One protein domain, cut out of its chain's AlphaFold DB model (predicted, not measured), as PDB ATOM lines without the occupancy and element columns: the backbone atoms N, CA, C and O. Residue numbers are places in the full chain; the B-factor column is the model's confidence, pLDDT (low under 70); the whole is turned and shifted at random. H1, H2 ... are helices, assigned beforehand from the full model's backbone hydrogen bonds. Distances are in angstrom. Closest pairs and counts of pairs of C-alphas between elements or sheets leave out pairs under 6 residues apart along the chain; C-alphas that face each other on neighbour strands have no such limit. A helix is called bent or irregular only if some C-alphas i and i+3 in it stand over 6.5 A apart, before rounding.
ATOM      1  N   ASP A  63     244.085 213.037 193.972       59.06
ATOM      2  CA  ASP A  63     245.502 212.917 193.620       59.06
ATOM      3  C   ASP A  63     246.442 213.744 194.525       59.06
ATOM      4  O   ASP A  63     247.635 213.482 194.555       59.06
ATOM      5  N   ASN A  64     245.941 214.728 195.287       64.00
ATOM      6  CA  ASN A  64     246.765 215.490 196.241       64.00
ATOM      7  C   ASN A  64     246.842 214.875 197.652       64.00
ATOM      8  O   ASN A  64     247.672 215.313 198.447       64.00
ATOM      9  N   LYS A  65     245.940 213.948 198.006       70.25
ATOM     10  CA  LYS A  65     245.874 213.328 199.347       70.25
ATOM     11  C   LYS A  65     246.382 211.886 199.334       70.25
ATOM     12  O   LYS A  65     247.029 211.481 200.290       70.25
ATOM     13  N   PHE A  66     246.098 211.145 198.268       80.50
ATOM     14  CA  PHE A  66     246.521 209.760 198.090       80.50
ATOM     15  C   PHE A  66     247.565 209.755 196.987       80.50
ATOM     16  O   PHE A  66     247.233 209.916 195.814       80.50
ATOM     17  N   VAL A  67     248.832 209.685 197.382       84.44
ATOM     18  CA  VAL A  67     249.969 209.792 196.469       84.44
ATOM     19  C   VAL A  67     250.802 208.540 196.626       84.44
ATOM     20  O   VAL A  67     251.295 208.258 197.717       84.44
ATOM     21  N   TYR A  68     250.947 207.809 195.525       90.50
ATOM     22  CA  TYR A  68     251.944 206.758 195.437       90.50
ATOM     23  C   TYR A  68     253.307 207.412 195.180       90.50
ATOM     24  O   TYR A  68     253.520 208.021 194.128       90.50
ATOM     25  N   ASP A  69     254.195 207.358 196.166       92.69
ATOM     26  CA  ASP A  69     255.535 207.955 196.140       92.69
ATOM     27  C   ASP A  69     256.641 206.973 196.555       92.69
ATOM     28  O   ASP A  69     257.789 207.372 196.789       92.69
ATOM     29  N   PHE A  70     256.317 205.679 196.601       95.38
ATOM     30  CA  PHE A  70     257.293 204.638 196.872       95.38
ATOM     31  C   PHE A  70     258.349 204.568 195.760       95.38
ATOM     32  O   PHE A  70     258.049 204.516 194.567       95.38
ATOM     33  N   THR A  71     259.622 204.583 196.154       95.38
ATOM     34  CA  THR A  71     260.782 204.607 195.246       95.38
ATOM     35  C   THR A  71     261.907 203.733 195.787       95.38
ATOM     36  O   THR A  71     261.919 203.394 196.968       95.38
ATOM     37  N   GLU A  72     262.927 203.448 194.970       94.94
ATOM     38  CA  GLU A  72     264.146 202.755 195.424       94.94
ATOM     39  C   GLU A  72     264.819 203.449 196.621       94.94
ATOM     40  O   GLU A  72     265.319 202.788 197.529       94.94
ATOM     41  N   ALA A  73     264.812 204.788 196.656       96.75
ATOM     42  CA  ALA A  73     265.345 205.540 197.790       96.75
ATOM     43  C   ALA A  73     264.537 205.271 199.066       96.75
ATOM     44  O   ALA A  73     265.116 205.103 200.137       96.75
ATOM     45  N   LYS A  74     263.208 205.172 198.940       96.44
ATOM     46  CA  LYS A  74     262.324 204.869 200.063       96.44
ATOM     47  C   LYS A  74     262.444 203.427 200.527       96.44
ATOM     48  O   LYS A  74     262.523 203.188 201.726       96.44
ATOM     49  N   HIS A  75     262.607 202.494 199.598       97.12
ATOM     50  CA  HIS A  75     262.964 201.119 199.920       97.12
ATOM     51  C   HIS A  75     264.284 201.048 200.717       97.12
ATOM     52  O   HIS A  75     264.355 200.387 201.751       97.12
ATOM     53  N   ALA A  76     265.318 201.795 200.314       97.62
ATOM     54  CA  ALA A  76     266.575 201.843 201.062       97.62
ATOM     55  C   ALA A  76     266.412 202.421 202.484       97.62
ATOM     56  O   ALA A  76     267.094 201.969 203.404       97.62
ATOM     57  N   GLU A  77     265.512 203.393 202.685       97.75
ATOM     58  CA  GLU A  77     265.165 203.911 204.018       97.75
ATOM     59  C   GLU A  77     264.490 202.841 204.895       97.75
ATOM     60  O   GLU A  77     264.882 202.677 206.053       97.75
ATOM     61  N   VAL A  78     263.545 202.076 204.338       97.06
ATOM     62  CA  VAL A  78     262.884 200.947 205.019       97.06
ATOM     63  C   VAL A  78     263.931 199.938 205.498       97.06
ATOM     64  O   VAL A  78     264.043 199.685 206.700       97.06
ATOM     65  N   VAL A  79     264.785 199.457 204.589       97.81
ATOM     66  CA  VAL A  79     265.860 198.499 204.901       97.81
ATOM     67  C   VAL A  79     266.822 199.057 205.954       97.81
ATOM     68  O   VAL A  79     267.235 198.347 206.872       97.81
ATOM     69  N   ALA A  80     267.198 200.334 205.860       98.19
ATOM     70  CA  ALA A  80     268.083 200.963 206.838       98.19
ATOM     71  C   ALA A  80     267.444 201.052 208.235       98.19
ATOM     72  O   ALA A  80     268.141 200.845 209.231       98.19
ATOM     73  N   SER A  81     266.139 201.337 208.314       98.06
ATOM     74  CA  SER A  81     265.411 201.422 209.584       98.06
ATOM     75  C   SER A  81     265.313 200.064 210.288       98.06
ATOM     76  O   SER A  81     265.643 199.984 211.471       98.06
ATOM     77  N   PHE A  82     265.010 198.983 209.559       97.88
ATOM     78  CA  PHE A  82     265.008 197.624 210.112       97.88
ATOM     79  C   PHE A  82     266.399 197.198 210.605       97.88
ATOM     80  O   PHE A  82     266.566 196.798 211.758       97.88
ATOM     81  N   ASN A  83     267.435 197.399 209.780       98.19
ATOM     82  CA  ASN A  83     268.821 197.109 210.162       98.19
ATOM     83  C   ASN A  83     269.250 197.870 211.426       98.19
ATOM     84  O   ASN A  83     270.066 197.379 212.207       98.19
ATOM     85  N   ALA A  84     268.746 199.087 211.649       98.19
ATOM     86  CA  ALA A  84     269.043 199.839 212.863       98.19
ATOM     87  C   ALA A  84     268.457 199.163 214.117       98.19
ATOM     88  O   ALA A  84     269.128 199.142 215.152       98.19
ATOM     89  N   VAL A  85     267.259 198.572 214.012       98.06
ATOM     90  CA  VAL A  85     266.644 197.769 215.081       98.06
ATOM     91  C   VAL A  85     267.462 196.508 215.343       98.06
ATOM     92  O   VAL A  85     267.874 196.289 216.483       98.06
ATOM     93  N   GLU A  86     267.774 195.720 214.310       97.75
ATOM     94  CA  GLU A  86     268.558 194.482 214.467       97.75
ATOM     95  C   GLU A  86     269.943 194.754 215.075       97.75
ATOM     96  O   GLU A  86     270.379 194.044 215.982       97.75
ATOM     97  N   ASN A  87     270.617 195.830 214.661       97.81
ATOM     98  CA  ASN A  87     271.905 196.223 215.236       97.81
ATOM     99  C   ASN A  87     271.807 196.614 216.717       97.81
ATOM    100  O   ASN A  87     272.737 196.345 217.480       97.81
ATOM    101  N   ALA A  88     270.714 197.262 217.131       96.81
ATOM    102  CA  ALA A  88     270.484 197.594 218.533       96.81
ATOM    103  C   ALA A  88     270.174 196.335 219.362       96.81
ATOM    104  O   ALA A  88     270.732 196.170 220.446       96.81
ATOM    105  N   LEU A  89     269.368 195.413 218.825       96.81
ATOM    106  CA  LEU A  89     269.079 194.116 219.448       96.81
ATOM    107  C   LEU A  89     270.339 193.256 219.601       96.81
ATOM    108  O   LEU A  89     270.554 192.668 220.655       96.81
ATOM    109  N   ALA A  90     271.228 193.249 218.606       96.62
ATOM    110  CA  ALA A  90     272.495 192.517 218.669       96.62
ATOM    111  C   ALA A  90     273.461 193.038 219.754       96.62
ATOM    112  O   ALA A  90     274.366 192.317 220.174       96.62
ATOM    113  N   GLN A  91     273.292 194.287 220.199       94.56
ATOM    114  CA  GLN A  91     274.074 194.900 221.280       94.56
ATOM    115  C   GLN A  91     273.392 194.784 222.651       94.56
ATOM    116  O   GLN A  91     273.983 195.185 223.656       94.56
ATOM    117  N   ALA A  92     272.161 194.274 222.700       94.00
ATOM    118  CA  ALA A  92     271.376 194.167 223.917       94.00
ATOM    119  C   ALA A  92     271.843 193.004 224.802       94.00
ATOM    120  O   ALA A  92     272.325 191.978 224.319       94.00
ATOM    121  N   GLU A  93     271.667 193.139 226.118       92.75
ATOM    122  CA  GLU A  93     271.869 192.010 227.024       92.75
ATOM    123  C   GLU A  93     270.760 190.958 226.825       92.75
ATOM    124  O   GLU A  93     269.590 191.335 226.675       92.75
ATOM    125  N   PRO A  94     271.080 189.649 226.856       94.31
ATOM    126  CA  PRO A  94     270.069 188.597 226.894       94.31
ATOM    127  C   PRO A  94     269.151 188.757 228.104       94.31
ATOM    128  O   PRO A  94     269.598 189.174 229.174       94.31
ATOM    129  N   TYR A  95     267.880 188.394 227.958       92.38
ATOM    130  CA  TYR A  95     266.915 188.523 229.044       92.38
ATOM    131  C   TYR A  95     267.321 187.728 230.309       92.38
ATOM    132  O   TYR A  95     267.588 186.528 230.256       92.38
ATOM    133  N   ASP A  96     267.327 188.400 231.468       89.50
ATOM    134  CA  ASP A  96     267.585 187.846 232.800       89.50
ATOM    135  C   ASP A  96     266.603 188.477 233.801       89.50
ATOM    136  O   ASP A  96     266.810 189.598 234.270       89.50
ATOM    137  N   GLY A  97     265.535 187.756 234.156       84.81
ATOM    138  CA  GLY A  97     264.464 188.272 235.019       84.81
ATOM    139  C   GLY A  97     264.910 188.749 236.411       84.81
ATOM    140  O   GLY A  97     264.188 189.512 237.048       84.81
ATOM    141  N   ALA A  98     266.100 188.363 236.893       84.81
ATOM    142  CA  ALA A  98     266.640 188.878 238.155       84.81
ATOM    143  C   ALA A  98     267.300 190.258 238.002       84.81
ATOM    144  O   ALA A  98     267.316 191.040 238.954       84.81
ATOM    145  N   LYS A  99     267.854 190.559 236.822       80.44
ATOM    146  CA  LYS A  99     268.505 191.844 236.507       80.44
ATOM    147  C   LYS A  99     267.563 192.842 235.851       80.44
ATOM    148  O   LYS A  99     267.781 194.044 235.947       80.44
ATOM    149  N   HIS A 100     266.551 192.325 235.169       81.88
ATOM    150  CA  HIS A 100     265.703 193.054 234.237       81.88
ATOM    151  C   HIS A 100     264.300 193.320 234.774       81.88
ATOM    152  O   HIS A 100     263.431 193.730 234.017       81.88
ATOM    153  N   ALA A 101     264.074 193.093 236.072       76.19
ATOM    154  CA  ALA A 101     262.791 193.355 236.707       76.19
ATOM    155  C   ALA A 101     262.322 194.792 236.425       76.19
ATOM    156  O   ALA A 101     263.081 195.750 236.606       76.19
ATOM    157  N   PHE A 102     261.065 194.929 235.994       72.00
ATOM    158  CA  PHE A 102     260.488 196.223 235.660       72.00
ATOM    159  C   PHE A 102     260.515 197.160 236.874       72.00
ATOM    160  O   PHE A 102     259.985 196.853 237.943       72.00
ATOM    161  N   ALA A 103     261.142 198.321 236.697       74.38
ATOM    162  CA  ALA A 103     261.145 199.400 237.670       74.38
ATOM    163  C   ALA A 103     261.030 200.732 236.927       74.38
ATOM    164  O   ALA A 103     261.972 201.138 236.230       74.38
ATOM    165  N   ALA A 104     259.887 201.402 237.094       70.06
ATOM    166  CA  ALA A 104     259.655 202.740 236.568       70.06
ATOM    167  C   ALA A 104     260.799 203.688 236.984       70.06
ATOM    168  O   ALA A 104     261.311 203.613 238.103       70.06
ATOM    169  N   ASP A 105     261.238 204.542 236.057       72.25
ATOM    170  CA  ASP A 105     262.321 205.529 236.225       72.25
ATOM    171  C   ASP A 105     263.752 204.989 236.446       72.25
ATOM    172  O   ASP A 105     264.692 205.775 236.634       72.25
ATOM    173  N   SER A 106     263.968 203.673 236.366       78.56
ATOM    174  CA  SER A 106     265.317 203.088 236.381       78.56
ATOM    175  C   SER A 106     266.138 203.487 235.143       78.56
ATOM    176  O   SER A 106     265.602 203.824 234.086       78.56
ATOM    177  N   ASP A 107     267.470 203.434 235.234       77.69
ATOM    178  CA  ASP A 107     268.326 203.652 234.054       77.69
ATOM    179  C   ASP A 107     268.087 202.586 232.971       77.69
ATOM    180  O   ASP A 107     268.218 202.865 231.781       77.69
ATOM    181  N   TYR A 108     267.630 201.407 233.393       74.81
ATOM    182  CA  TYR A 108     267.155 200.328 232.539       74.81
ATOM    183  C   TYR A 108     265.895 200.713 231.749       74.81
ATOM    184  O   TYR A 108     265.870 200.625 230.523       74.81
ATOM    185  N   TYR A 109     264.886 201.256 232.435       79.56
ATOM    186  CA  TYR A 109     263.673 201.784 231.810       79.56
ATOM    187  C   TYR A 109     263.994 202.869 230.771       79.56
ATOM    188  O   TYR A 109     263.492 202.833 229.649       79.56
ATOM    189  N   LYS A 110     264.896 203.808 231.097       83.19
ATOM    190  CA  LYS A 110     265.322 204.864 230.159       83.19
ATOM    191  C   LYS A 110     266.026 204.299 228.925       83.19
ATOM    192  O   LYS A 110     265.803 204.801 227.826       83.19
ATOM    193  N   ALA A 111     266.876 203.284 229.093       81.38
ATOM    194  CA  ALA A 111     267.557 202.628 227.979       81.38
ATOM    195  C   ALA A 111     266.563 201.919 227.045       81.38
ATOM    196  O   ALA A 111     266.686 202.043 225.826       81.38
ATOM    197  N   ASN A 112     265.554 201.253 227.608       86.88
ATOM    198  CA  ASN A 112     264.522 200.547 226.849       86.88
ATOM    199  C   ASN A 112     263.578 201.501 226.116       86.88
ATOM    200  O   ASN A 112     263.324 201.321 224.926       86.88
ATOM    201  N   LYS A 113     263.150 202.576 226.781       89.06
ATOM    202  CA  LYS A 113     262.399 203.660 226.144       89.06
ATOM    203  C   LYS A 113     263.175 204.291 224.989       89.06
ATOM    204  O   LYS A 113     262.634 204.486 223.909       89.06
ATOM    205  N   ASN A 114     264.469 204.555 225.182       92.25
ATOM    206  CA  ASN A 114     265.318 205.070 224.111       92.25
ATOM    207  C   ASN A 114     265.487 204.061 222.962       92.25
ATOM    208  O   ASN A 114     265.598 204.488 221.818       92.25
ATOM    209  N   PHE A 115     265.505 202.748 223.225       94.69
ATOM    210  CA  PHE A 115     265.489 201.749 222.152       94.69
ATOM    211  C   PHE A 115     264.213 201.859 221.310       94.69
ATOM    212  O   PHE A 115     264.289 201.942 220.083       94.69
ATOM    213  N   GLU A 116     263.061 201.915 221.975       92.06
ATOM    214  CA  GLU A 116     261.767 202.041 221.314       92.06
ATOM    215  C   GLU A 116     261.676 203.332 220.485       92.06
ATOM    216  O   GLU A 116     261.440 203.276 219.281       92.06
ATOM    217  N   GLU A 117     261.940 204.489 221.099       94.06
ATOM    218  CA  GLU A 117     261.819 205.801 220.450       94.06
ATOM    219  C   GLU A 117     262.818 205.993 219.299       94.06
ATOM    220  O   GLU A 117     262.498 206.647 218.307       94.06
ATOM    221  N   LYS A 118     264.035 205.450 219.423       96.25
ATOM    222  CA  LYS A 118     265.116 205.687 218.456       96.25
ATOM    223  C   LYS A 118     265.161 204.671 217.320       96.25
ATOM    224  O   LYS A 118     265.657 205.016 216.249       96.25
ATOM    225  N   TYR A 119     264.727 203.435 217.558       97.00
ATOM    226  CA  TYR A 119     264.894 202.341 216.600       97.00
ATOM    227  C   TYR A 119     263.561 201.707 216.212       97.00
ATOM    228  O   TYR A 119     263.239 201.685 215.028       97.00
ATOM    229  N   TYR A 120     262.776 201.230 217.183       94.75
ATOM    230  CA  TYR A 120     261.539 200.500 216.886       94.75
ATOM    231  C   TYR A 120     260.471 201.390 216.237       94.75
ATOM    232  O   TYR A 120     259.954 201.038 215.181       94.75
ATOM    233  N   ASN A 121     260.164 202.552 216.828       92.44
ATOM    234  CA  ASN A 121     259.116 203.445 216.323       92.44
ATOM    235  C   ASN A 121     259.397 203.915 214.883       92.44
ATOM    236  O   ASN A 121     258.507 203.760 214.055       92.44
ATOM    237  N   PRO A 122     260.618 204.368 214.520       95.88
ATOM    238  CA  PRO A 122     260.924 204.706 213.127       95.88
ATOM    239  C   PRO A 122     260.715 203.563 212.126       95.88
ATOM    240  O   PRO A 122     260.289 203.819 211.003       95.88
ATOM    241  N   PHE A 123     261.011 202.312 212.499       96.31
ATOM    242  CA  PHE A 123     260.717 201.168 211.632       96.31
ATOM    243  C   PHE A 123     259.211 200.879 211.573       96.31
ATOM    244  O   PHE A 123     258.680 200.653 210.492       96.31
ATOM    245  N   SER A 124     258.501 200.961 212.702       90.44
ATOM    246  CA  SER A 124     257.039 200.828 212.737       90.44
ATOM    247  C   SER A 124     256.346 201.865 211.844       90.44
ATOM    248  O   SER A 124     255.417 201.514 211.124       90.44
ATOM    249  N   ASP A 125     256.831 203.110 211.819       91.06
ATOM    250  CA  ASP A 125     256.325 204.160 210.924       91.06
ATOM    251  C   ASP A 125     256.552 203.796 209.441       91.06
ATOM    252  O   ASP A 125     255.703 204.058 208.589       91.06
ATOM    253  N   MET A 126     257.681 203.152 209.114       94.38
ATOM    254  CA  MET A 126     257.960 202.660 207.757       94.38
ATOM    255  C   MET A 126     257.054 201.491 207.361       94.38
ATOM    256  O   MET A 126     256.656 201.397 206.202       94.38
ATOM    257  N   VAL A 127     256.699 200.625 208.310       90.44
ATOM    258  CA  VAL A 127     255.747 199.527 208.092       90.44
ATOM    259  C   VAL A 127     254.352 200.075 207.769       90.44
ATOM    260  O   VAL A 127     253.709 199.614 206.821       90.44
ATOM    261  N   GLU A 128     253.902 201.096 208.507       87.44
ATOM    262  CA  GLU A 128     252.646 201.803 208.223       87.44
ATOM    263  C   GLU A 128     252.686 202.484 206.849       87.44
ATOM    264  O   GLU A 128     251.757 202.315 206.059       87.44
ATOM    265  N   TYR A 129     253.784 203.172 206.524       92.38
ATOM    266  CA  TYR A 129     253.979 203.807 205.219       92.38
ATOM    267  C   TYR A 129     253.938 202.800 204.061       92.38
ATOM    268  O   TYR A 129     253.201 203.006 203.102       92.38
ATOM    269  N   VAL A 130     254.685 201.691 204.135       93.50
ATOM    270  CA  VAL A 130     254.691 200.655 203.081       93.50
ATOM    271  C   VAL A 130     253.301 200.050 202.903       93.50
ATOM    272  O   VAL A 130     252.853 199.852 201.773       93.50
ATOM    273  N   THR A 131     252.593 199.808 204.007       88.69
ATOM    274  CA  THR A 131     251.214 199.314 203.963       88.69
ATOM    275  C   THR A 131     250.304 200.315 203.264       88.69
ATOM    276  O   THR A 131     249.596 199.941 202.338       88.69
ATOM    277  N   GLU A 132     250.374 201.593 203.628       87.94
ATOM    278  CA  GLU A 132     249.608 202.663 202.987       87.94
ATOM    279  C   GLU A 132     249.922 202.787 201.481       87.94
ATOM    280  O   GLU A 132     249.011 202.884 200.659       87.94
ATOM    281  N   GLN A 133     251.194 202.710 201.083       92.44
ATOM    282  CA  GLN A 133     251.599 202.758 199.673       92.44
ATOM    283  C   GLN A 133     251.100 201.548 198.876       92.44
ATOM    284  O   GLN A 133     250.672 201.710 197.732       92.44
ATOM    285  N   TYR A 134     251.092 200.355 199.478       91.25
ATOM    286  CA  TYR A 134     250.490 199.160 198.885       91.25
ATOM    287  C   TYR A 134     248.993 199.363 198.613       91.25
ATOM    288  O   TYR A 134     248.518 199.092 197.508       91.25
ATOM    289  N   GLN A 135     248.266 199.926 199.585       87.56
ATOM    290  CA  GLN A 135     246.846 200.256 199.431       87.56
ATOM    291  C   GLN A 135     246.617 201.225 198.257       87.56
ATOM    292  O   GLN A 135     245.697 201.043 197.459       87.56
ATOM    293  N   TYR A 136     247.470 202.244 198.112       89.31
ATOM    294  CA  TYR A 136     247.362 203.231 197.030       89.31
ATOM    295  C   TYR A 136     247.664 202.621 195.668       89.31
ATOM    296  O   TYR A 136     246.917 202.845 194.713       89.31
ATOM    297  N   ALA A 137     248.727 201.821 195.588       90.94
ATOM    298  CA  ALA A 137     249.113 201.136 194.367       90.94
ATOM    299  C   ALA A 137     247.994 200.222 193.865       90.94
ATOM    300  O   ALA A 137     247.704 200.233 192.673       90.94
ATOM    301  N   TYR A 138     247.301 199.508 194.759       86.94
ATOM    302  CA  TYR A 138     246.167 198.667 194.375       86.94
ATOM    303  C   TYR A 138     244.996 199.480 193.795       86.94
ATOM    304  O   TYR A 138     244.468 199.159 192.725       86.94
ATOM    305  N   VAL A 139     244.598 200.569 194.464       86.06
ATOM    306  CA  VAL A 139     243.522 201.450 193.972       86.06
ATOM    307  C   VAL A 139     243.872 202.009 192.592       86.06
ATOM    308  O   VAL A 139     243.015 202.069 191.707       86.06
ATOM    309  N   PHE A 140     245.129 202.401 192.379       88.62
ATOM    310  CA  PHE A 140     245.585 202.912 191.088       88.62
ATOM    311  C   PHE A 140     245.713 201.823 190.030       88.62
ATOM    312  O   PHE A 140     245.326 202.063 188.888       88.62
ATOM    313  N   TYR A 141     246.151 200.626 190.401       86.81
ATOM    314  CA  TYR A 141     246.138 199.466 189.520       86.81
ATOM    315  C   TYR A 141     244.732 199.223 188.953       86.81
ATOM    316  O   TYR A 141     244.588 199.121 187.737       86.81
ATOM    317  N   CYS A 142     243.689 199.276 189.790       84.00
ATOM    318  CA  CYS A 142     242.295 199.163 189.338       84.00
ATOM    319  C   CYS A 142     241.844 200.379 188.517       84.00
ATOM    320  O   CYS A 142     241.279 200.248 187.437       84.00
ATOM    321  N   LYS A 143     242.117 201.600 188.993       85.88
ATOM    322  CA  LYS A 143     241.715 202.836 188.300       85.88
ATOM    323  C   LYS A 143     242.234 202.904 186.866       85.88
ATOM    324  O   LYS A 143     241.527 203.391 185.986       85.88
ATOM    325  N   TYR A 144     243.472 202.473 186.656       86.75
ATOM    326  CA  TYR A 144     244.159 202.572 185.375       86.75
ATOM    327  C   TYR A 144     244.229 201.241 184.619       86.75
ATOM    328  O   TYR A 144     244.892 201.204 183.584       86.75
ATOM    329  N   ASP A 145     243.568 200.189 185.118       82.94
ATOM    330  CA  ASP A 145     243.586 198.831 184.557       82.94
ATOM    331  C   ASP A 145     245.017 198.350 184.238       82.94
ATOM    332  O   ASP A 145     245.375 197.977 183.122       82.94
ATOM    333  N   GLY A 146     245.922 198.528 185.204       79.75
ATOM    334  CA  GLY A 146     247.351 198.238 185.051       79.75
ATOM    335  C   GLY A 146     248.146 199.158 184.123       79.75
ATOM    336  O   GLY A 146     249.376 199.057 184.063       79.75
ATOM    337  N   GLY A 147     247.493 200.094 183.440       85.31
ATOM    338  CA  GLY A 147     248.125 201.106 182.604       85.31
ATOM    339  C   GLY A 147     249.021 202.077 183.383       85.31
ATOM    340  O   GLY A 147     249.011 202.153 184.612       85.31
ATOM    341  N   ASN A 148     249.813 202.861 182.646       86.31
ATOM    342  CA  ASN A 148     250.680 203.924 183.182       86.31
ATOM    343  C   ASN A 148     251.709 203.482 184.244       86.31
ATOM    344  O   ASN A 148     252.163 204.312 185.022       86.31
ATOM    345  N   GLY A 149     252.100 202.205 184.264       88.12
ATOM    346  CA  GLY A 149     253.091 201.676 185.213       88.12
ATOM    347  C   GLY A 149     252.513 201.206 186.549       88.12
ATOM    348  O   GLY A 149     253.226 200.565 187.310       88.12
ATOM    349  N   THR A 150     251.216 201.407 186.792       90.06
ATOM    350  CA  THR A 150     250.564 201.104 188.081       90.06
ATOM    351  C   THR A 150     250.581 199.626 188.459       90.06
ATOM    352  O   THR A 150     250.637 199.294 189.638       90.06
ATOM    353  N   LYS A 151     250.599 198.723 187.470       90.88
ATOM    354  CA  LYS A 151     250.820 197.296 187.717       90.88
ATOM    355  C   LYS A 151     252.214 197.020 188.280       90.88
ATOM    356  O   LYS A 151     252.336 196.303 189.262       90.88
ATOM    357  N   ALA A 152     253.248 197.600 187.671       93.00
ATOM    358  CA  ALA A 152     254.625 197.414 188.123       93.00
ATOM    359  C   ALA A 152     254.840 198.031 189.514       93.00
ATOM    360  O   ALA A 152     255.548 197.453 190.338       93.00
ATOM    361  N   ASP A 153     254.194 199.168 189.784       94.50
ATOM    362  CA  ASP A 153     254.159 199.785 191.109       94.50
ATOM    363  C   ASP A 153     253.534 198.840 192.141       94.50
ATOM    364  O   ASP A 153     254.156 198.566 193.166       94.50
ATOM    365  N   TYR A 154     252.356 198.279 191.838       91.81
ATOM    366  CA  TYR A 154     251.672 197.307 192.696       91.81
ATOM    367  C   TYR A 154     252.512 196.048 192.948       91.81
ATOM    368  O   TYR A 154     252.686 195.656 194.099       91.81
ATOM    369  N   GLU A 155     253.087 195.444 191.905       92.31
ATOM    370  CA  GLU A 155     253.956 194.266 192.035       92.31
ATOM    371  C   GLU A 155     255.178 194.566 192.918       92.31
ATOM    372  O   GLU A 155     255.479 193.805 193.836       92.31
ATOM    373  N   THR A 156     255.837 195.710 192.698       94.69
ATOM    374  CA  THR A 156     257.028 196.116 193.462       94.69
ATOM    375  C   THR A 156     256.708 196.325 194.940       94.69
ATOM    376  O   THR A 156     257.414 195.811 195.808       94.69
ATOM    377  N   ILE A 157     255.652 197.082 195.255       95.50
ATOM    378  CA  ILE A 157     255.299 197.363 196.651       95.50
ATOM    379  C   ILE A 157     254.712 196.136 197.359       95.50
ATOM    380  O   ILE A 157     254.871 196.026 198.570       95.50
ATOM    381  N   SER A 158     254.083 195.198 196.636       92.31
ATOM    382  CA  SER A 158     253.600 193.931 197.214       92.31
ATOM    383  C   SER A 158     254.756 193.079 197.738       92.31
ATOM    384  O   SER A 158     254.715 192.628 198.884       92.31
ATOM    385  N   GLU A 159     255.832 192.934 196.953       93.50
ATOM    386  CA  GLU A 159     257.032 192.198 197.380       93.50
ATOM    387  C   GLU A 159     257.672 192.841 198.621       93.50
ATOM    388  O   GLU A 159     257.911 192.157 199.618       93.50
ATOM    389  N   VAL A 160     257.862 194.166 198.609       95.75
ATOM    390  CA  VAL A 160     258.419 194.897 199.763       95.75
ATOM    391  C   VAL A 160     257.503 194.795 200.983       95.75
ATOM    392  O   VAL A 160     257.981 194.634 202.105       95.75
ATOM    393  N   ARG A 161     256.179 194.861 200.802       94.50
ATOM    394  CA  ARG A 161     255.227 194.689 201.905       94.50
ATOM    395  C   ARG A 161     255.390 193.317 202.552       94.50
ATOM    396  O   ARG A 161     255.411 193.245 203.777       94.50
ATOM    397  N   ASN A 162     255.518 192.250 201.767       92.62
ATOM    398  CA  ASN A 162     255.691 190.900 202.305       92.62
ATOM    399  C   ASN A 162     256.968 190.784 203.152       92.62
ATOM    400  O   ASN A 162     256.921 190.193 204.232       92.62
ATOM    401  N   GLU A 163     258.070 191.394 202.708       94.56
ATOM    402  CA  GLU A 163     259.333 191.469 203.459       94.56
ATOM    403  C   GLU A 163     259.168 192.238 204.776       94.56
ATOM    404  O   GLU A 163     259.454 191.717 205.852       94.56
ATOM    405  N   VAL A 164     258.616 193.450 204.708       93.94
ATOM    406  CA  VAL A 164     258.462 194.342 205.867       93.94
ATOM    407  C   VAL A 164     257.511 193.771 206.920       93.94
ATOM    408  O   VAL A 164     257.743 193.938 208.118       93.94
ATOM    409  N   ILE A 165     256.458 193.068 206.499       89.44
ATOM    410  CA  ILE A 165     255.550 192.339 207.394       89.44
ATOM    411  C   ILE A 165     256.300 191.241 208.151       89.44
ATOM    412  O   ILE A 165     256.152 191.125 209.371       89.44
ATOM    413  N   ALA A 166     257.104 190.442 207.445       91.75
ATOM    414  CA  ALA A 166     257.872 189.371 208.068       91.75
ATOM    415  C   ALA A 166     258.892 189.930 209.063       91.75
ATOM    416  O   ALA A 166     258.943 189.494 210.216       91.75
ATOM    417  N   ASP A 167     259.627 190.964 208.653       95.19
ATOM    418  CA  ASP A 167     260.572 191.690 209.497       95.19
ATOM    419  C   ASP A 167     259.895 192.233 210.759       95.19
ATOM    420  O   ASP A 167     260.393 192.028 211.866       95.19
ATOM    421  N   TYR A 168     258.717 192.850 210.626       93.62
ATOM    422  CA  TYR A 168     257.930 193.347 211.754       93.62
ATOM    423  C   TYR A 168     257.572 192.251 212.756       93.62
ATOM    424  O   TYR A 168     257.867 192.381 213.947       93.62
ATOM    425  N   TYR A 169     256.987 191.142 212.298       90.81
ATOM    426  CA  TYR A 169     256.593 190.059 213.201       90.81
ATOM    427  C   TYR A 169     257.796 189.346 213.827       90.81
ATOM    428  O   TYR A 169     257.738 188.943 214.993       90.81
ATOM    429  N   LYS A 170     258.920 189.230 213.114       94.25
ATOM    430  CA  LYS A 170     260.179 188.675 213.640       94.25
ATOM    431  C   LYS A 170     260.713 189.466 214.843       94.25
ATOM    432  O   LYS A 170     261.356 188.892 215.732       94.25
ATOM    433  N   LEU A 171     260.424 190.769 214.925       95.56
ATOM    434  CA  LEU A 171     260.868 191.596 216.048       95.56
ATOM    435  C   LEU A 171     260.243 191.189 217.384       95.56
ATOM    436  O   LEU A 171     260.910 191.360 218.399       95.56
ATOM    437  N   PHE A 172     259.035 190.611 217.429       93.94
ATOM    438  CA  PHE A 172     258.417 190.235 218.710       93.94
ATOM    439  C   PHE A 172     259.259 189.223 219.485       93.94
ATOM    440  O   PHE A 172     259.609 189.488 220.635       93.94
ATOM    441  N   ALA A 173     259.649 188.108 218.858       95.44
ATOM    442  CA  ALA A 173     260.532 187.128 219.491       95.44
ATOM    443  C   ALA A 173     261.924 187.720 219.770       95.44
ATOM    444  O   ALA A 173     262.462 187.568 220.865       95.44
ATOM    445  N   SER A 174     262.470 188.477 218.813       96.50
ATOM    446  CA  SER A 174     263.805 189.074 218.941       96.50
ATOM    447  C   SER A 174     263.901 190.070 220.103       96.50
ATOM    448  O   SER A 174     264.913 190.121 220.792       96.50
ATOM    449  N   ILE A 175     262.850 190.854 220.354       96.00
ATOM    450  CA  ILE A 175     262.757 191.778 221.491       96.00
ATOM    451  C   ILE A 175     262.532 190.999 222.791       96.00
ATOM    452  O   ILE A 175     263.163 191.313 223.805       96.00
ATOM    453  N   TYR A 176     261.670 189.978 222.765       95.44
ATOM    454  CA  TYR A 176     261.314 189.165 223.931       95.44
ATOM    455  C   TYR A 176     262.522 188.478 224.585       95.44
ATOM    456  O   TYR A 176     262.582 188.368 225.810       95.44
ATOM    457  N   ASP A 177     263.518 188.082 223.796       95.69
ATOM    458  CA  ASP A 177     264.722 187.402 224.294       95.69
ATOM    459  C   ASP A 177     265.812 188.355 224.828       95.69
ATOM    460  O   ASP A 177     266.895 187.919 225.237       95.69
ATOM    461  N   THR A 178     265.540 189.660 224.878       95.00
ATOM    462  CA  THR A 178     266.514 190.689 225.274       95.00
ATOM    463  C   THR A 178     266.087 191.461 226.518       95.00
ATOM    464  O   THR A 178     264.978 191.334 227.042       95.00
ATOM    465  N   GLN A 179     266.968 192.345 226.976       91.75
ATOM    466  CA  GLN A 179     266.672 193.343 227.995       91.75
ATOM    467  C   GLN A 179     265.509 194.301 227.641       91.75
ATOM    468  O   GLN A 179     265.028 195.041 228.485       91.75
ATOM    469  N   TYR A 180     265.005 194.331 226.411       92.69
ATOM    470  CA  TYR A 180     263.889 195.223 226.083       92.69
ATOM    471  C   TYR A 180     262.518 194.660 226.483       92.69
ATOM    472  O   TYR A 180     261.551 195.420 226.548       92.69
ATOM    473  N   ARG A 181     262.441 193.362 226.810       91.94
ATOM    474  CA  ARG A 181     261.198 192.616 227.048       91.94
ATOM    475  C   ARG A 181     260.220 193.293 228.006       91.94
ATOM    476  O   ARG A 181     259.096 193.568 227.609       91.94
ATOM    477  N   GLU A 182     260.632 193.549 229.250       88.75
ATOM    478  CA  GLU A 182     259.703 194.000 230.304       88.75
ATOM    479  C   GLU A 182     259.123 195.390 230.037       88.75
ATOM    480  O   GLU A 182     258.021 195.698 230.472       88.75
ATOM    481  N   TYR A 183     259.864 196.241 229.325       89.31
ATOM    482  CA  TYR A 183     259.358 197.548 228.917       89.31
ATOM    483  C   TYR A 183     258.455 197.424 227.686       89.31
ATOM    484  O   TYR A 183     257.357 197.964 227.671       89.31
ATOM    485  N   PHE A 184     258.891 196.686 226.660       89.88
ATOM    486  CA  PHE A 184     258.162 196.598 225.396       89.88
ATOM    487  C   PHE A 184     256.805 195.892 225.532       89.88
ATOM    488  O   PHE A 184     255.835 196.296 224.883       89.88
ATOM    489  N   PHE A 185     256.757 194.852 226.368       89.00
ATOM    490  CA  PHE A 185     255.576 194.047 226.676       89.00
ATOM    491  C   PHE A 185     254.997 194.396 228.057       89.00
ATOM    492  O   PHE A 185     254.552 193.511 228.787       89.00
ATOM    493  N   SER A 186     255.060 195.671 228.451       86.25
ATOM    494  CA  SER A 186     254.616 196.096 229.778       86.25
ATOM    495  C   SER A 186     253.089 196.039 229.923       86.25
ATOM    496  O   SER A 186     252.339 196.402 229.011       86.25
ATOM    497  N   GLU A 187     252.616 195.636 231.107       82.38
ATOM    498  CA  GLU A 187     251.191 195.723 231.463       82.38
ATOM    499  C   GLU A 187     250.700 197.182 231.448       82.38
ATOM    500  O   GLU A 187     249.547 197.439 231.111       82.38
ATOM    501  N   GLU A 188     251.582 198.149 231.748       79.06
ATOM    502  CA  GLU A 188     251.280 199.589 231.689       79.06
ATOM    503  C   GLU A 188     250.918 200.055 230.267       79.06
ATOM    504  O   GLU A 188     250.055 200.919 230.104       79.06
ATOM    505  N   ASP A 189     251.503 199.441 229.232       75.69
ATOM    506  CA  ASP A 189     251.154 199.690 227.827       75.69
ATOM    507  C   ASP A 189     249.962 198.851 227.329       75.69
ATOM    508  O   ASP A 189     249.541 198.979 226.166       75.69
ATOM    509  N   GLY A 190     249.383 198.037 228.218       75.06
ATOM    510  CA  GLY A 190     248.203 197.211 227.982       75.06
ATOM    511  C   GLY A 190     248.506 195.836 227.392       75.06
ATOM    512  O   GLY A 190     247.662 195.309 226.674       75.06
ATOM    513  N   TRP A 191     249.699 195.277 227.623       83.06
ATOM    514  CA  TRP A 191     250.000 193.891 227.257       83.06
ATOM    515  C   TRP A 191     249.558 192.919 228.345       83.06
ATOM    516  O   TRP A 191     249.951 193.043 229.502       83.06
ATOM    517  N   THR A 192     248.795 191.905 227.955       86.00
ATOM    518  CA  THR A 192     248.509 190.733 228.785       86.00
ATOM    519  C   THR A 192     249.448 189.573 228.442       86.00
ATOM    520  O   THR A 192     250.106 189.557 227.400       86.00
ATOM    521  N   ALA A 193     249.501 188.552 229.302       88.44
ATOM    522  CA  ALA A 193     250.231 187.318 228.994       88.44
ATOM    523  C   ALA A 193     249.703 186.622 227.722       88.44
ATOM    524  O   ALA A 193     250.480 186.012 226.979       88.44
ATOM    525  N   ASP A 194     248.402 186.753 227.456       84.06
ATOM    526  CA  ASP A 194     247.762 186.206 226.263       84.06
ATOM    527  C   ASP A 194     248.192 186.992 225.017       84.06
ATOM    528  O   ASP A 194     248.629 186.379 224.045       84.06
ATOM    529  N   ASP A 195     248.222 188.330 225.070       82.94
ATOM    530  CA  ASP A 195     248.719 189.169 223.964       82.94
ATOM    531  C   ASP A 195     250.170 188.840 223.598       82.94
ATOM    532  O   ASP A 195     250.527 188.752 222.423       82.94
ATOM    533  N   ILE A 196     251.023 188.639 224.607       89.12
ATOM    534  CA  ILE A 196     252.423 188.244 224.407       89.12
ATOM    535  C   ILE A 196     252.488 186.878 223.718       89.12
ATOM    536  O   ILE A 196     253.274 186.686 222.790       89.12
ATOM    537  N   THR A 197     251.654 185.928 224.145       88.88
ATOM    538  CA  THR A 197     251.576 184.598 223.528       88.88
ATOM    539  C   THR A 197     251.143 184.697 222.065       88.88
ATOM    540  O   THR A 197     251.762 184.073 221.203       88.88
ATOM    541  N   VAL A 198     250.142 185.531 221.761       84.31
ATOM    542  CA  VAL A 198     249.712 185.813 220.385       84.31
ATOM    543  C   VAL A 198     250.860 186.426 219.580       84.31
ATOM    544  O   VAL A 198     251.190 185.899 218.522       84.31
ATOM    545  N   ALA A 199     251.544 187.455 220.088       87.19
ATOM    546  CA  ALA A 199     252.667 188.096 219.396       87.19
ATOM    547  C   ALA A 199     253.800 187.117 219.056       87.19
ATOM    548  O   ALA A 199     254.346 187.149 217.952       87.19
ATOM    549  N   LEU A 200     254.143 186.218 219.982       90.25
ATOM    550  CA  LEU A 200     255.165 185.197 219.754       90.25
ATOM    551  C   LEU A 200     254.709 184.138 218.741       90.25
ATOM    552  O   LEU A 200     255.504 183.725 217.897       90.25
ATOM    553  N   ASN A 201     253.430 183.748 218.758       85.25
ATOM    554  CA  ASN A 201     252.861 182.863 217.737       85.25
ATOM    555  C   ASN A 201     252.873 183.524 216.351       85.25
ATOM    556  O   ASN A 201     253.227 182.877 215.364       85.25
ATOM    557  N   MET A 202     252.547 184.816 216.268       86.69
ATOM    558  CA  MET A 202     252.637 185.598 215.032       86.69
ATOM    559  C   MET A 202     254.081 185.711 214.546       86.69
ATOM    560  O   MET A 202     254.330 185.544 213.358       86.69
ATOM    561  N   SER A 203     255.041 185.897 215.454       90.19
ATOM    562  CA  SER A 203     256.473 185.870 215.137       90.19
ATOM    563  C   SER A 203     256.899 184.537 214.519       90.19
ATOM    564  O   SER A 203     257.521 184.519 213.462       90.19
ATOM    565  N   ALA A 204     256.488 183.416 215.118       89.06
ATOM    566  CA  ALA A 204     256.786 182.074 214.615       89.06
ATOM    567  C   ALA A 204     256.071 181.725 213.294       89.06
ATOM    568  O   ALA A 204     256.468 180.777 212.619       89.06
ATOM    569  N   SER A 205     255.010 182.459 212.951       85.94
ATOM    570  CA  SER A 205     254.201 182.226 211.752       85.94
ATOM    571  C   SER A 205     254.624 183.149 210.611       85.94
ATOM    572  O   SER A 205     255.101 182.696 209.575       85.94
ATOM    573  N   TYR A 206     254.463 184.453 210.817       87.31
ATOM    574  CA  TYR A 206     254.651 185.495 209.813       87.31
ATOM    575  C   TYR A 206     256.095 185.998 209.743       87.31
ATOM    576  O   TYR A 206     256.507 186.478 208.697       87.31
ATOM    577  N   GLY A 207     256.878 185.853 210.819       87.69
ATOM    578  CA  GLY A 207     258.306 186.193 210.842       87.69
ATOM    579  C   GLY A 207     259.236 185.099 210.304       87.69
ATOM    580  O   GLY A 207     260.453 185.223 210.427       87.69
ATOM    581  N   ASP A 208     258.691 184.010 209.754       88.88
ATOM    582  CA  ASP A 208     259.455 182.924 209.131       88.88
ATOM    583  C   ASP A 208     259.881 183.315 207.706       88.88
ATOM    584  O   ASP A 208     259.046 183.746 206.915       88.88
ATOM    585  N   ASP A 209     261.143 183.092 207.325       87.56
ATOM    586  CA  ASP A 209     261.652 183.413 205.976       87.56
ATOM    587  C   ASP A 209     260.821 182.769 204.841       87.56
ATOM    588  O   ASP A 209     260.775 183.268 203.713       87.56
ATOM    589  N   ARG A 210     260.134 181.650 205.116       94.38
ATOM    590  CA  ARG A 210     259.234 180.991 204.157       94.38
ATOM    591  C   ARG A 210     257.971 181.805 203.879       94.38
ATOM    592  O   ARG A 210     257.431 181.665 202.785       94.38
ATOM    593  N   TYR A 211     257.510 182.636 204.817       92.25
ATOM    594  CA  TYR A 211     256.326 183.486 204.649       92.25
ATOM    595  C   TYR A 211     256.471 184.390 203.422       92.25
ATOM    596  O   TYR A 211     255.573 184.431 202.581       92.25
ATOM    597  N   VAL A 212     257.621 185.056 203.281       92.06
ATOM    598  CA  VAL A 212     257.896 185.967 202.157       92.06
ATOM    599  C   VAL A 212     257.884 185.204 200.834       92.06
ATOM    600  O   VAL A 212     257.203 185.594 199.888       92.06
ATOM    601  N   ALA A 213     258.587 184.070 200.772       95.69
ATOM    602  CA  ALA A 213     258.674 183.266 199.556       95.69
ATOM    603  C   ALA A 213     257.306 182.727 199.100       95.69
ATOM    604  O   ALA A 213     257.029 182.698 197.898       95.69
ATOM    605  N   ILE A 214     256.459 182.309 200.047       95.75
ATOM    606  CA  ILE A 214     255.108 181.813 199.765       95.75
ATOM    607  C   ILE A 214     254.207 182.957 199.290       95.75
ATOM    608  O   ILE A 214     253.600 182.830 198.227       95.75
ATOM    609  N   ASN A 215     254.160 184.090 200.001       93.81
ATOM    610  CA  ASN A 215     253.303 185.215 199.607       93.81
ATOM    611  C   ASN A 215     253.712 185.826 198.266       93.81
ATOM    612  O   ASN A 215     252.851 186.025 197.419       93.81
ATOM    613  N   ASN A 216     255.009 185.988 197.983       93.31
ATOM    614  CA  ASN A 216     255.453 186.460 196.664       93.31
ATOM    615  C   ASN A 216     255.011 185.507 195.537       93.31
ATOM    616  O   ASN A 216     254.723 185.931 194.415       93.31
ATOM    617  N   LYS A 217     254.937 184.198 195.814       95.62
ATOM    618  CA  LYS A 217     254.415 183.223 194.852       95.62
ATOM    619  C   LYS A 217     252.894 183.314 194.712       95.62
ATOM    620  O   LYS A 217     252.414 183.226 193.583       95.62
ATOM    621  N   ILE A 218     252.162 183.497 195.810       94.88
ATOM    622  CA  ILE A 218     250.711 183.738 195.813       94.88
ATOM    623  C   ILE A 218     250.391 184.999 195.003       94.88
ATOM    624  O   ILE A 218     249.634 184.904 194.041       94.88
ATOM    625  N   ASP A 219     251.040 186.127 195.296       91.25
ATOM    626  CA  ASP A 219     250.854 187.408 194.605       91.25
ATOM    627  C   ASP A 219     251.098 187.272 193.101       91.25
ATOM    628  O   ASP A 219     250.292 187.706 192.277       91.25
ATOM    629  N   LYS A 220     252.173 186.578 192.717       91.75
ATOM    630  CA  LYS A 220     252.471 186.307 191.310       91.75
ATOM    631  C   LYS A 220     251.401 185.454 190.633       91.75
ATOM    632  O   LYS A 220     251.088 185.692 189.464       91.75
ATOM    633  N   LEU A 221     250.867 184.443 191.319       93.62
ATOM    634  CA  LEU A 221     249.775 183.619 190.800       93.62
ATOM    635  C   LEU A 221     248.498 184.459 190.642       93.62
ATOM    636  O   LEU A 221     247.866 184.360 189.594       93.62
ATOM    637  N   SER A 222     248.174 185.324 191.606       90.44
ATOM    638  CA  SER A 222     247.027 186.241 191.545       90.44
ATOM    639  C   SER A 222     247.146 187.247 190.401       90.44
ATOM    640  O   SER A 222     246.212 187.411 189.621       90.44
ATOM    641  N   THR A 223     248.314 187.864 190.213       85.81
ATOM    642  CA  THR A 223     248.532 188.775 189.079       85.81
ATOM    643  C   THR A 223     248.505 188.039 187.737       85.81
ATOM    644  O   THR A 223     247.918 188.533 186.780       85.81
ATOM    645  N   THR A 224     249.068 186.826 187.658       90.44
ATOM    646  CA  THR A 224     248.987 185.995 186.439       90.44
ATOM    647  C   THR A 224     247.540 185.637 186.106       90.44
ATOM    648  O   THR A 224     247.155 185.653 184.942       90.44
ATOM    649  N   TYR A 225     246.740 185.317 187.124       89.44
ATOM    650  CA  TYR A 225     245.315 185.052 186.983       89.44
ATOM    651  C   TYR A 225     244.567 186.255 186.388       89.44
ATOM    652  O   TYR A 225     243.798 186.080 185.445       89.44
ATOM    653  N   ARG A 226     244.843 187.469 186.877       83.81
ATOM    654  CA  ARG A 226     244.227 188.712 186.377       83.81
ATOM    655  C   ARG A 226     244.578 189.032 184.926       83.81
ATOM    656  O   ARG A 226     243.797 189.684 184.245       83.81
ATOM    657  N   ASP A 227     245.728 188.564 184.448       86.44
ATOM    658  CA  ASP A 227     246.159 188.757 183.061       86.44
ATOM    659  C   ASP A 227     245.526 187.764 182.073       86.44
ATOM    660  O   ASP A 227     245.767 187.864 180.865       86.44
ATOM    661  N   PHE A 228     244.763 186.775 182.547       88.12
ATOM    662  CA  PHE A 228     244.164 185.787 181.659       88.12
ATOM    663  C   PHE A 228     243.102 186.397 180.752       88.12
ATOM    664  O   PHE A 228     242.169 187.066 181.186       88.12
ATOM    665  N   SER A 229     243.189 186.058 179.468       87.06
ATOM    666  CA  SER A 229     242.074 186.226 178.542       87.06
ATOM    667  C   SER A 229     240.899 185.315 178.914       87.06
ATOM    668  O   SER A 229     241.085 184.250 179.509       87.06
ATOM    669  N   ASP A 230     239.696 185.637 178.428       84.44
ATOM    670  CA  ASP A 230     238.511 184.767 178.557       84.44
ATOM    671  C   ASP A 230     238.785 183.315 178.128       84.44
ATOM    672  O   ASP A 230     238.285 182.357 178.722       84.44
ATOM    673  N   SER A 231     239.611 183.136 177.092       86.81
ATOM    674  CA  SER A 231     239.975 181.810 176.588       86.81
ATOM    675  C   SER A 231     240.901 181.035 177.530       86.81
ATOM    676  O   SER A 231     240.804 179.809 177.615       86.81
ATOM    677  N   GLU A 232     241.777 181.732 178.255       90.25
ATOM    678  CA  GLU A 232     242.677 181.139 179.247       90.25
ATOM    679  C   GLU A 232     241.934 180.816 180.540       90.25
ATOM    680  O   GLU A 232     242.138 179.730 181.095       90.25
ATOM    681  N   LEU A 233     241.006 181.690 180.954       87.25
ATOM    682  CA  LEU A 233     240.084 181.435 182.060       87.25
ATOM    683  C   LEU A 233     239.290 180.149 181.820       87.25
ATOM    684  O   LEU A 233     239.262 179.283 182.693       87.25
ATOM    685  N   ALA A 234     238.729 179.958 180.623       85.94
ATOM    686  CA  ALA A 234     237.981 178.749 180.259       85.94
ATOM    687  C   ALA A 234     238.852 177.481 180.092       85.94
ATOM    688  O   ALA A 234     238.326 176.373 179.967       85.94
ATOM    689  N   GLY A 235     240.181 177.615 180.062       89.75
ATOM    690  CA  GLY A 235     241.110 176.538 179.721       89.75
ATOM    691  C   GLY A 235     241.670 175.738 180.905       89.75
ATOM    692  O   GLY A 235     241.364 175.964 182.079       89.75
ATOM    693  N   GLU A 236     242.563 174.795 180.581       91.12
ATOM    694  CA  GLU A 236     243.353 174.038 181.569       91.12
ATOM    695  C   GLU A 236     244.401 174.910 182.279       91.12
ATOM    696  O   GLU A 236     244.806 174.584 183.396       91.12
ATOM    697  N   ALA A 237     244.830 176.017 181.659       93.38
ATOM    698  CA  ALA A 237     245.785 176.958 182.245       93.38
ATOM    699  C   ALA A 237     245.276 177.492 183.592       93.38
ATOM    700  O   ALA A 237     245.982 177.377 184.595       93.38
ATOM    701  N   MET A 238     244.018 177.945 183.637       94.25
ATOM    702  CA  MET A 238     243.379 178.399 184.869       94.25
ATOM    703  C   MET A 238     243.227 177.297 185.915       94.25
ATOM    704  O   MET A 238     243.564 177.501 187.080       94.25
ATOM    705  N   CYS A 239     242.824 176.087 185.519       95.19
ATOM    706  CA  CYS A 239     242.749 174.971 186.465       95.19
ATOM    707  C   CYS A 239     244.117 174.627 187.074       95.19
ATOM    708  O   CYS A 239     244.208 174.340 188.266       95.19
ATOM    709  N   ASN A 240     245.185 174.648 186.274       95.62
ATOM    710  CA  ASN A 240     246.537 174.351 186.743       95.62
ATOM    711  C   ASN A 240     247.116 175.473 187.614       95.62
ATOM    712  O   ASN A 240     247.849 175.180 188.561       95.62
ATOM    713  N   LEU A 241     246.796 176.735 187.316       96.75
ATOM    714  CA  LEU A 241     247.150 177.875 188.162       96.75
ATOM    715  C   LEU A 241     246.438 177.774 189.509       96.75
ATOM    716  O   LEU A 241     247.098 177.831 190.542       96.75
ATOM    717  N   TYR A 242     245.128 177.526 189.511       97.69
ATOM    718  CA  TYR A 242     244.356 177.443 190.750       97.69
ATOM    719  C   TYR A 242     244.815 176.294 191.660       97.69
ATOM    720  O   TYR A 242     244.923 176.467 192.867       97.69
ATOM    721  N   LYS A 243     245.201 175.137 191.103       98.12
ATOM    722  CA  LYS A 243     245.801 174.041 191.893       98.12
ATOM    723  C   LYS A 243     247.121 174.448 192.561       98.12
ATOM    724  O   LYS A 243     247.373 174.067 193.704       98.12
ATOM    725  N   GLN A 244     247.964 175.212 191.864       98.00
ATOM    726  CA  GLN A 244     249.193 175.757 192.452       98.00
ATOM    727  C   GLN A 244     248.867 176.780 193.537       98.00
ATOM    728  O   GLN A 244     249.431 176.703 194.620       98.00
ATOM    729  N   PHE A 245     247.913 177.671 193.274       98.00
ATOM    730  CA  PHE A 245     247.443 178.668 194.228       98.00
ATOM    731  C   PHE A 245     246.938 178.025 195.524       98.00
ATOM    732  O   PHE A 245     247.435 178.348 196.595       98.00
ATOM    733  N   VAL A 246     246.063 177.019 195.429       98.50
ATOM    734  CA  VAL A 246     245.571 176.240 196.581       98.50
ATOM    735  C   VAL A 246     246.717 175.600 197.371       98.50
ATOM    736  O   VAL A 246     246.694 175.590 198.601       98.50
ATOM    737  N   THR A 247     247.738 175.086 196.678       98.19
ATOM    738  CA  THR A 247     248.912 174.476 197.322       98.19
ATOM    739  C   THR A 247     249.700 175.505 198.135       98.19
ATOM    740  O   THR A 247     250.040 175.236 199.285       98.19
ATOM    741  N   GLU A 248     249.959 176.686 197.570       97.62
ATOM    742  CA  GLU A 248     250.686 177.756 198.266       97.62
ATOM    743  C   GLU A 248     249.883 178.343 199.426       97.62
ATOM    744  O   GLU A 248     250.429 178.559 200.504       97.62
ATOM    745  N   GLN A 249     248.575 178.515 199.255       97.69
ATOM    746  CA  GLN A 249     247.686 178.970 200.322       97.69
ATOM    747  C   GLN A 249     247.647 177.977 201.497       97.69
ATOM    748  O   GLN A 249     247.748 178.367 202.660       97.69
ATOM    749  N   ASN A 250     247.592 176.668 201.225       97.88
ATOM    750  CA  ASN A 250     247.714 175.651 202.275       97.88
ATOM    751  C   ASN A 250     249.106 175.652 202.932       97.88
ATOM    752  O   ASN A 250     249.216 175.400 204.134       97.88
ATOM    753  N   ALA A 251     250.169 175.955 202.180       96.06
ATOM    754  CA  ALA A 251     251.509 176.113 202.739       96.06
ATOM    755  C   ALA A 251     251.601 177.335 203.670       96.06
ATOM    756  O   ALA A 251     252.196 177.226 204.743       96.06
ATOM    757  N   LEU A 252     250.966 178.456 203.303       94.00
ATOM    758  CA  LEU A 252     250.845 179.646 204.148       94.00
ATOM    759  C   LEU A 252     250.109 179.318 205.454       94.00
ATOM    760  O   LEU A 252     250.627 179.578 206.539       94.00
ATOM    761  N   ALA A 253     248.950 178.665 205.360       94.31
ATOM    762  CA  ALA A 253     248.156 178.263 206.523       94.31
ATOM    763  C   ALA A 253     248.928 177.348 207.489       94.31
ATOM    764  O   ALA A 253     248.788 177.463 208.706       94.31
ATOM    765  N   ALA A 254     249.794 176.472 206.967       94.00
ATOM    766  CA  ALA A 254     250.629 175.585 207.776       94.00
ATOM    767  C   ALA A 254     251.729 176.323 208.573       94.00
ATOM    768  O   ALA A 254     252.242 175.785 209.568       94.00
ATOM    769  N   LEU A 255     252.105 177.547 208.175       90.31
ATOM    770  CA  LEU A 255     252.991 178.398 208.978       90.31
ATOM    771  C   LEU A 255     252.275 178.898 210.234       90.31
ATOM    772  O   LEU A 255     252.864 178.864 211.314       90.31
ATOM    773  N   ALA A 256     250.994 179.245 210.115       87.19
ATOM    774  CA  ALA A 256     250.186 179.773 211.204       87.19
ATOM    775  C   ALA A 256     249.757 178.710 212.231       87.19
ATOM    776  O   ALA A 256     249.742 177.503 211.964       87.19
ATOM    777  N   SER A 257     249.423 179.159 213.439       83.25
ATOM    778  CA  SER A 257     248.787 178.340 214.476       83.25
ATOM    779  C   SER A 257     247.944 179.195 215.411       83.25
ATOM    780  O   SER A 257     248.354 180.308 215.734       83.25
ATOM    781  N   ASP A 258     246.851 178.636 215.917       77.56
ATOM    782  CA  ASP A 258     246.069 179.204 217.014       77.56
ATOM    783  C   ASP A 258     246.296 178.384 218.288       77.56
ATOM    784  O   ASP A 258     246.087 177.168 218.308       77.56
ATOM    785  N   ASN A 259     246.787 179.035 219.346       72.62
ATOM    786  CA  ASN A 259     247.094 178.402 220.633       72.62
ATOM    787  C   ASN A 259     247.936 177.114 220.507       72.62
ATOM    788  O   ASN A 259     247.731 176.128 221.217       72.62
ATOM    789  N   GLY A 260     248.892 177.113 219.571       74.88
ATOM    790  CA  GLY A 260     249.773 175.978 219.282       74.88
ATOM    791  C   GLY A 260     249.172 174.892 218.379       74.88
ATOM    792  O   GLY A 260     249.881 173.949 218.024       74.88
ATOM    793  N   ASN A 261     247.910 175.018 217.960       84.06
ATOM    794  CA  ASN A 261     247.271 174.114 217.006       84.06
ATOM    795  C   ASN A 261     247.431 174.641 215.578       84.06
ATOM    796  O   ASN A 261     247.148 175.802 215.291       84.06
ATOM    797  N   LYS A 262     247.892 173.779 214.671       89.38
ATOM    798  CA  LYS A 262     248.021 174.102 213.247       89.38
ATOM    799  C   LYS A 262     246.661 174.063 212.559       89.38
ATOM    800  O   LYS A 262     245.869 173.165 212.835       89.38
ATOM    801  N   TYR A 263     246.443 174.991 211.632       93.19
ATOM    802  CA  TYR A 263     245.282 174.969 210.744       93.19
ATOM    803  C   TYR A 263     245.363 173.772 209.797       93.19
ATOM    804  O   TYR A 263     246.441 173.459 209.283       93.19
ATOM    805  N   ALA A 264     244.238 173.095 209.559       94.44
ATOM    806  CA  ALA A 264     244.217 171.923 208.685       94.44
ATOM    807  C   ALA A 264     244.434 172.293 207.208       94.44
ATOM    808  O   ALA A 264     245.005 171.511 206.446       94.44
ATOM    809  N   ASN A 265     243.954 173.469 206.805       97.00
ATOM    810  CA  ASN A 265     244.054 174.023 205.459       97.00
ATOM    811  C   ASN A 265     243.789 175.540 205.493       97.00
ATOM    812  O   ASN A 265     243.489 176.114 206.545       97.00
ATOM    813  N   TYR A 266     243.884 176.185 204.332       96.88
ATOM    814  CA  TYR A 266     243.690 177.624 204.195       96.88
ATOM    815  C   TYR A 266     242.282 178.105 204.548       96.88
ATOM    816  O   TYR A 266     242.145 179.233 205.001       96.88
ATOM    817  N   VAL A 267     241.240 177.282 204.419       96.69
ATOM    818  CA  VAL A 267     239.866 177.702 204.753       96.69
ATOM    819  C   VAL A 267     239.751 177.991 206.245       96.69
ATOM    820  O   VAL A 267     239.253 179.048 206.623       96.69
ATOM    821  N   GLU A 268     240.235 177.087 207.101       94.81
ATOM    822  CA  GLU A 268     240.225 177.312 208.553       94.81
ATOM    823  C   GLU A 268     241.064 178.538 208.932       94.81
ATOM    824  O   GLU A 268     240.628 179.360 209.739       94.81
ATOM    825  N   TYR A 269     242.235 178.689 208.305       92.75
ATOM    826  CA  TYR A 269     243.096 179.853 208.501       92.75
ATOM    827  C   TYR A 269     242.401 181.157 208.090       92.75
ATOM    828  O   TYR A 269     242.388 182.110 208.867       92.75
ATOM    829  N   ALA A 270     241.800 181.205 206.901       92.12
ATOM    830  CA  ALA A 270     241.175 182.400 206.351       92.12
ATOM    831  C   ALA A 270     239.935 182.811 207.148       92.12
ATOM    832  O   ALA A 270     239.746 183.994 207.424       92.12
ATOM    833  N   TYR A 271     239.113 181.847 207.572       91.31
ATOM    834  CA  TYR A 271     237.949 182.126 208.412       91.31
ATOM    835  C   TYR A 271     238.355 182.817 209.716       91.31
ATOM    836  O   TYR A 271     237.739 183.813 210.078       91.31
ATOM    837  N   ALA A 272     239.401 182.326 210.384       84.38
ATOM    838  CA  ALA A 272     239.836 182.870 211.666       84.38
ATOM    839  C   ALA A 272     240.662 184.162 211.538       84.38
ATOM    840  O   ALA A 272     240.428 185.105 212.284       84.38
ATOM    841  N   ASN A 273     241.627 184.217 210.610       80.38
ATOM    842  CA  ASN A 273     242.676 185.251 210.609       80.38
ATOM    843  C   ASN A 273     242.536 186.291 209.497       80.38
ATOM    844  O   ASN A 273     243.160 187.341 209.592       80.38
ATOM    845  N   VAL A 274     241.792 185.990 208.428       84.38
ATOM    846  CA  VAL A 274     241.640 186.903 207.281       84.38
ATOM    847  C   VAL A 274     240.284 187.604 207.327       84.38
ATOM    848  O   VAL A 274     240.210 188.804 207.097       84.38
ATOM    849  N   TYR A 275     239.215 186.867 207.647       85.25
ATOM    850  CA  TYR A 275     237.840 187.385 207.645       85.25
ATOM    851  C   TYR A 275     237.212 187.524 209.040       85.25
ATOM    852  O   TYR A 275     236.049 187.921 209.129       85.25
TER     853      TYR A 275
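What this domain is: This is residues 63 to 275 of the 613 residues of an uncharacterized protein of Clostridiales bacterium (UniProt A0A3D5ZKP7). A long stack of helices: H3 runs through the middle, H1 and H2b pack on one side of it, H5 and H6 follow one another along its other side, and H8 lies beyond H6 with H9 on its last half. H1, H2b and H3 make an up-and-down bundle, each running against the one before. The printed part has 213 residues with nine named helices, H1 to H9 in order, and no named strand; its class is all helix. It is elongated, spanning 68 by 44 by 26 A, and only just compact, close to loose, with a radius of gyration of the C-alphas of 20.3 A.

How they stand to each other: After H1, residues 72 to 90, comes H2, residues 107 to 143, assigned as one helix by its hydrogen bonds but bent: C-alphas 118 and 121 are 6.8 A apart. Its arms, H2a, residues 107 to 118, and H2b, residues 121 to 143, stand at a shallow tilt of 23 degrees. H1 touches H2b with residues 78 to 85 alone, opposite ways; the closest C-alphas, of Ser 81 and Phe 123, are 5.1 A apart. H2b and H3, residues 147 to 176, form a helical hairpin at a shallow tilt of 27 degrees, with the C-alphas of Ala 137 and Tyr 154 closest at 4.9 A. H3 is the hub and is irregular, C-alphas 148 and 151 being 8.0 A apart; it touches H1 too, closest at the C-alphas of Leu 89 and Ile 175, 7.0 A. H4, residues 181 to 184, touches H2a, closest at the C-alphas of Asn 112 and Tyr 183, 6.3 A. H5, residues 193 to 206, touches residues 165 to 173 of H3 at a steep tilt of 48 degrees, closest at the C-alphas of Tyr 169 and Ser 203, 4.6 A. H6, residues 209 to 226, touches residues 155 to 166 of H3, closest at the C-alphas of Asn 162 and Val 212, 5.4 A. H7, residues 230 to 233, is close to but not clearly touching H8, residues 236 to 255; the C-alphas of Glu 232 and Met 238 are closest at 6.3 A. H8 touches H6, opposite ways at a shallow tilt of 26 degrees, closest at the C-alphas of Ile 214 and Glu 248, 6.2 A. H5 and H8 only just touch, only at their ends, with 3 pairs of C-alphas within 8 A, the closest those of Ser 205 and Leu 255, 4.9 A. H9, residues 266 to 273, touches residues 246 to 253 of H8, closest at the C-alphas of Asn 250 and Tyr 266, 4.9 A. H3 and H8 are apart. Each O i to N i+4 pair is within hydrogen-bond range in H1, H2a, H2b, H5, H8 and H9, against 22 of 26 in H3 and 13 of 14 in H6; H4 and H7 are too short for one.

Where its parts are: H1 begins at C-alpha 72 (264.146, 202.755, 195.424) and is 26.7 A long. H2b measures 33.0 A, H3 45.0 A, H6 26.8 A and H8 29.4 A. H3 ends at C-alpha 176 (261.314, 189.165, 223.931), and H9 at C-alpha 273 (242.676, 185.251, 210.609).

The domain as a whole: The two farthest C-alphas, of Ser 106 and Ser 231, are 68.3 A apart. The printed part has no cut. The link from H1 to H2 is long, residues 91 to 106. Residues 187 to 192 stand free. Mean pLDDT of the printed part is 89.9, with residues 63 to 64 under 70.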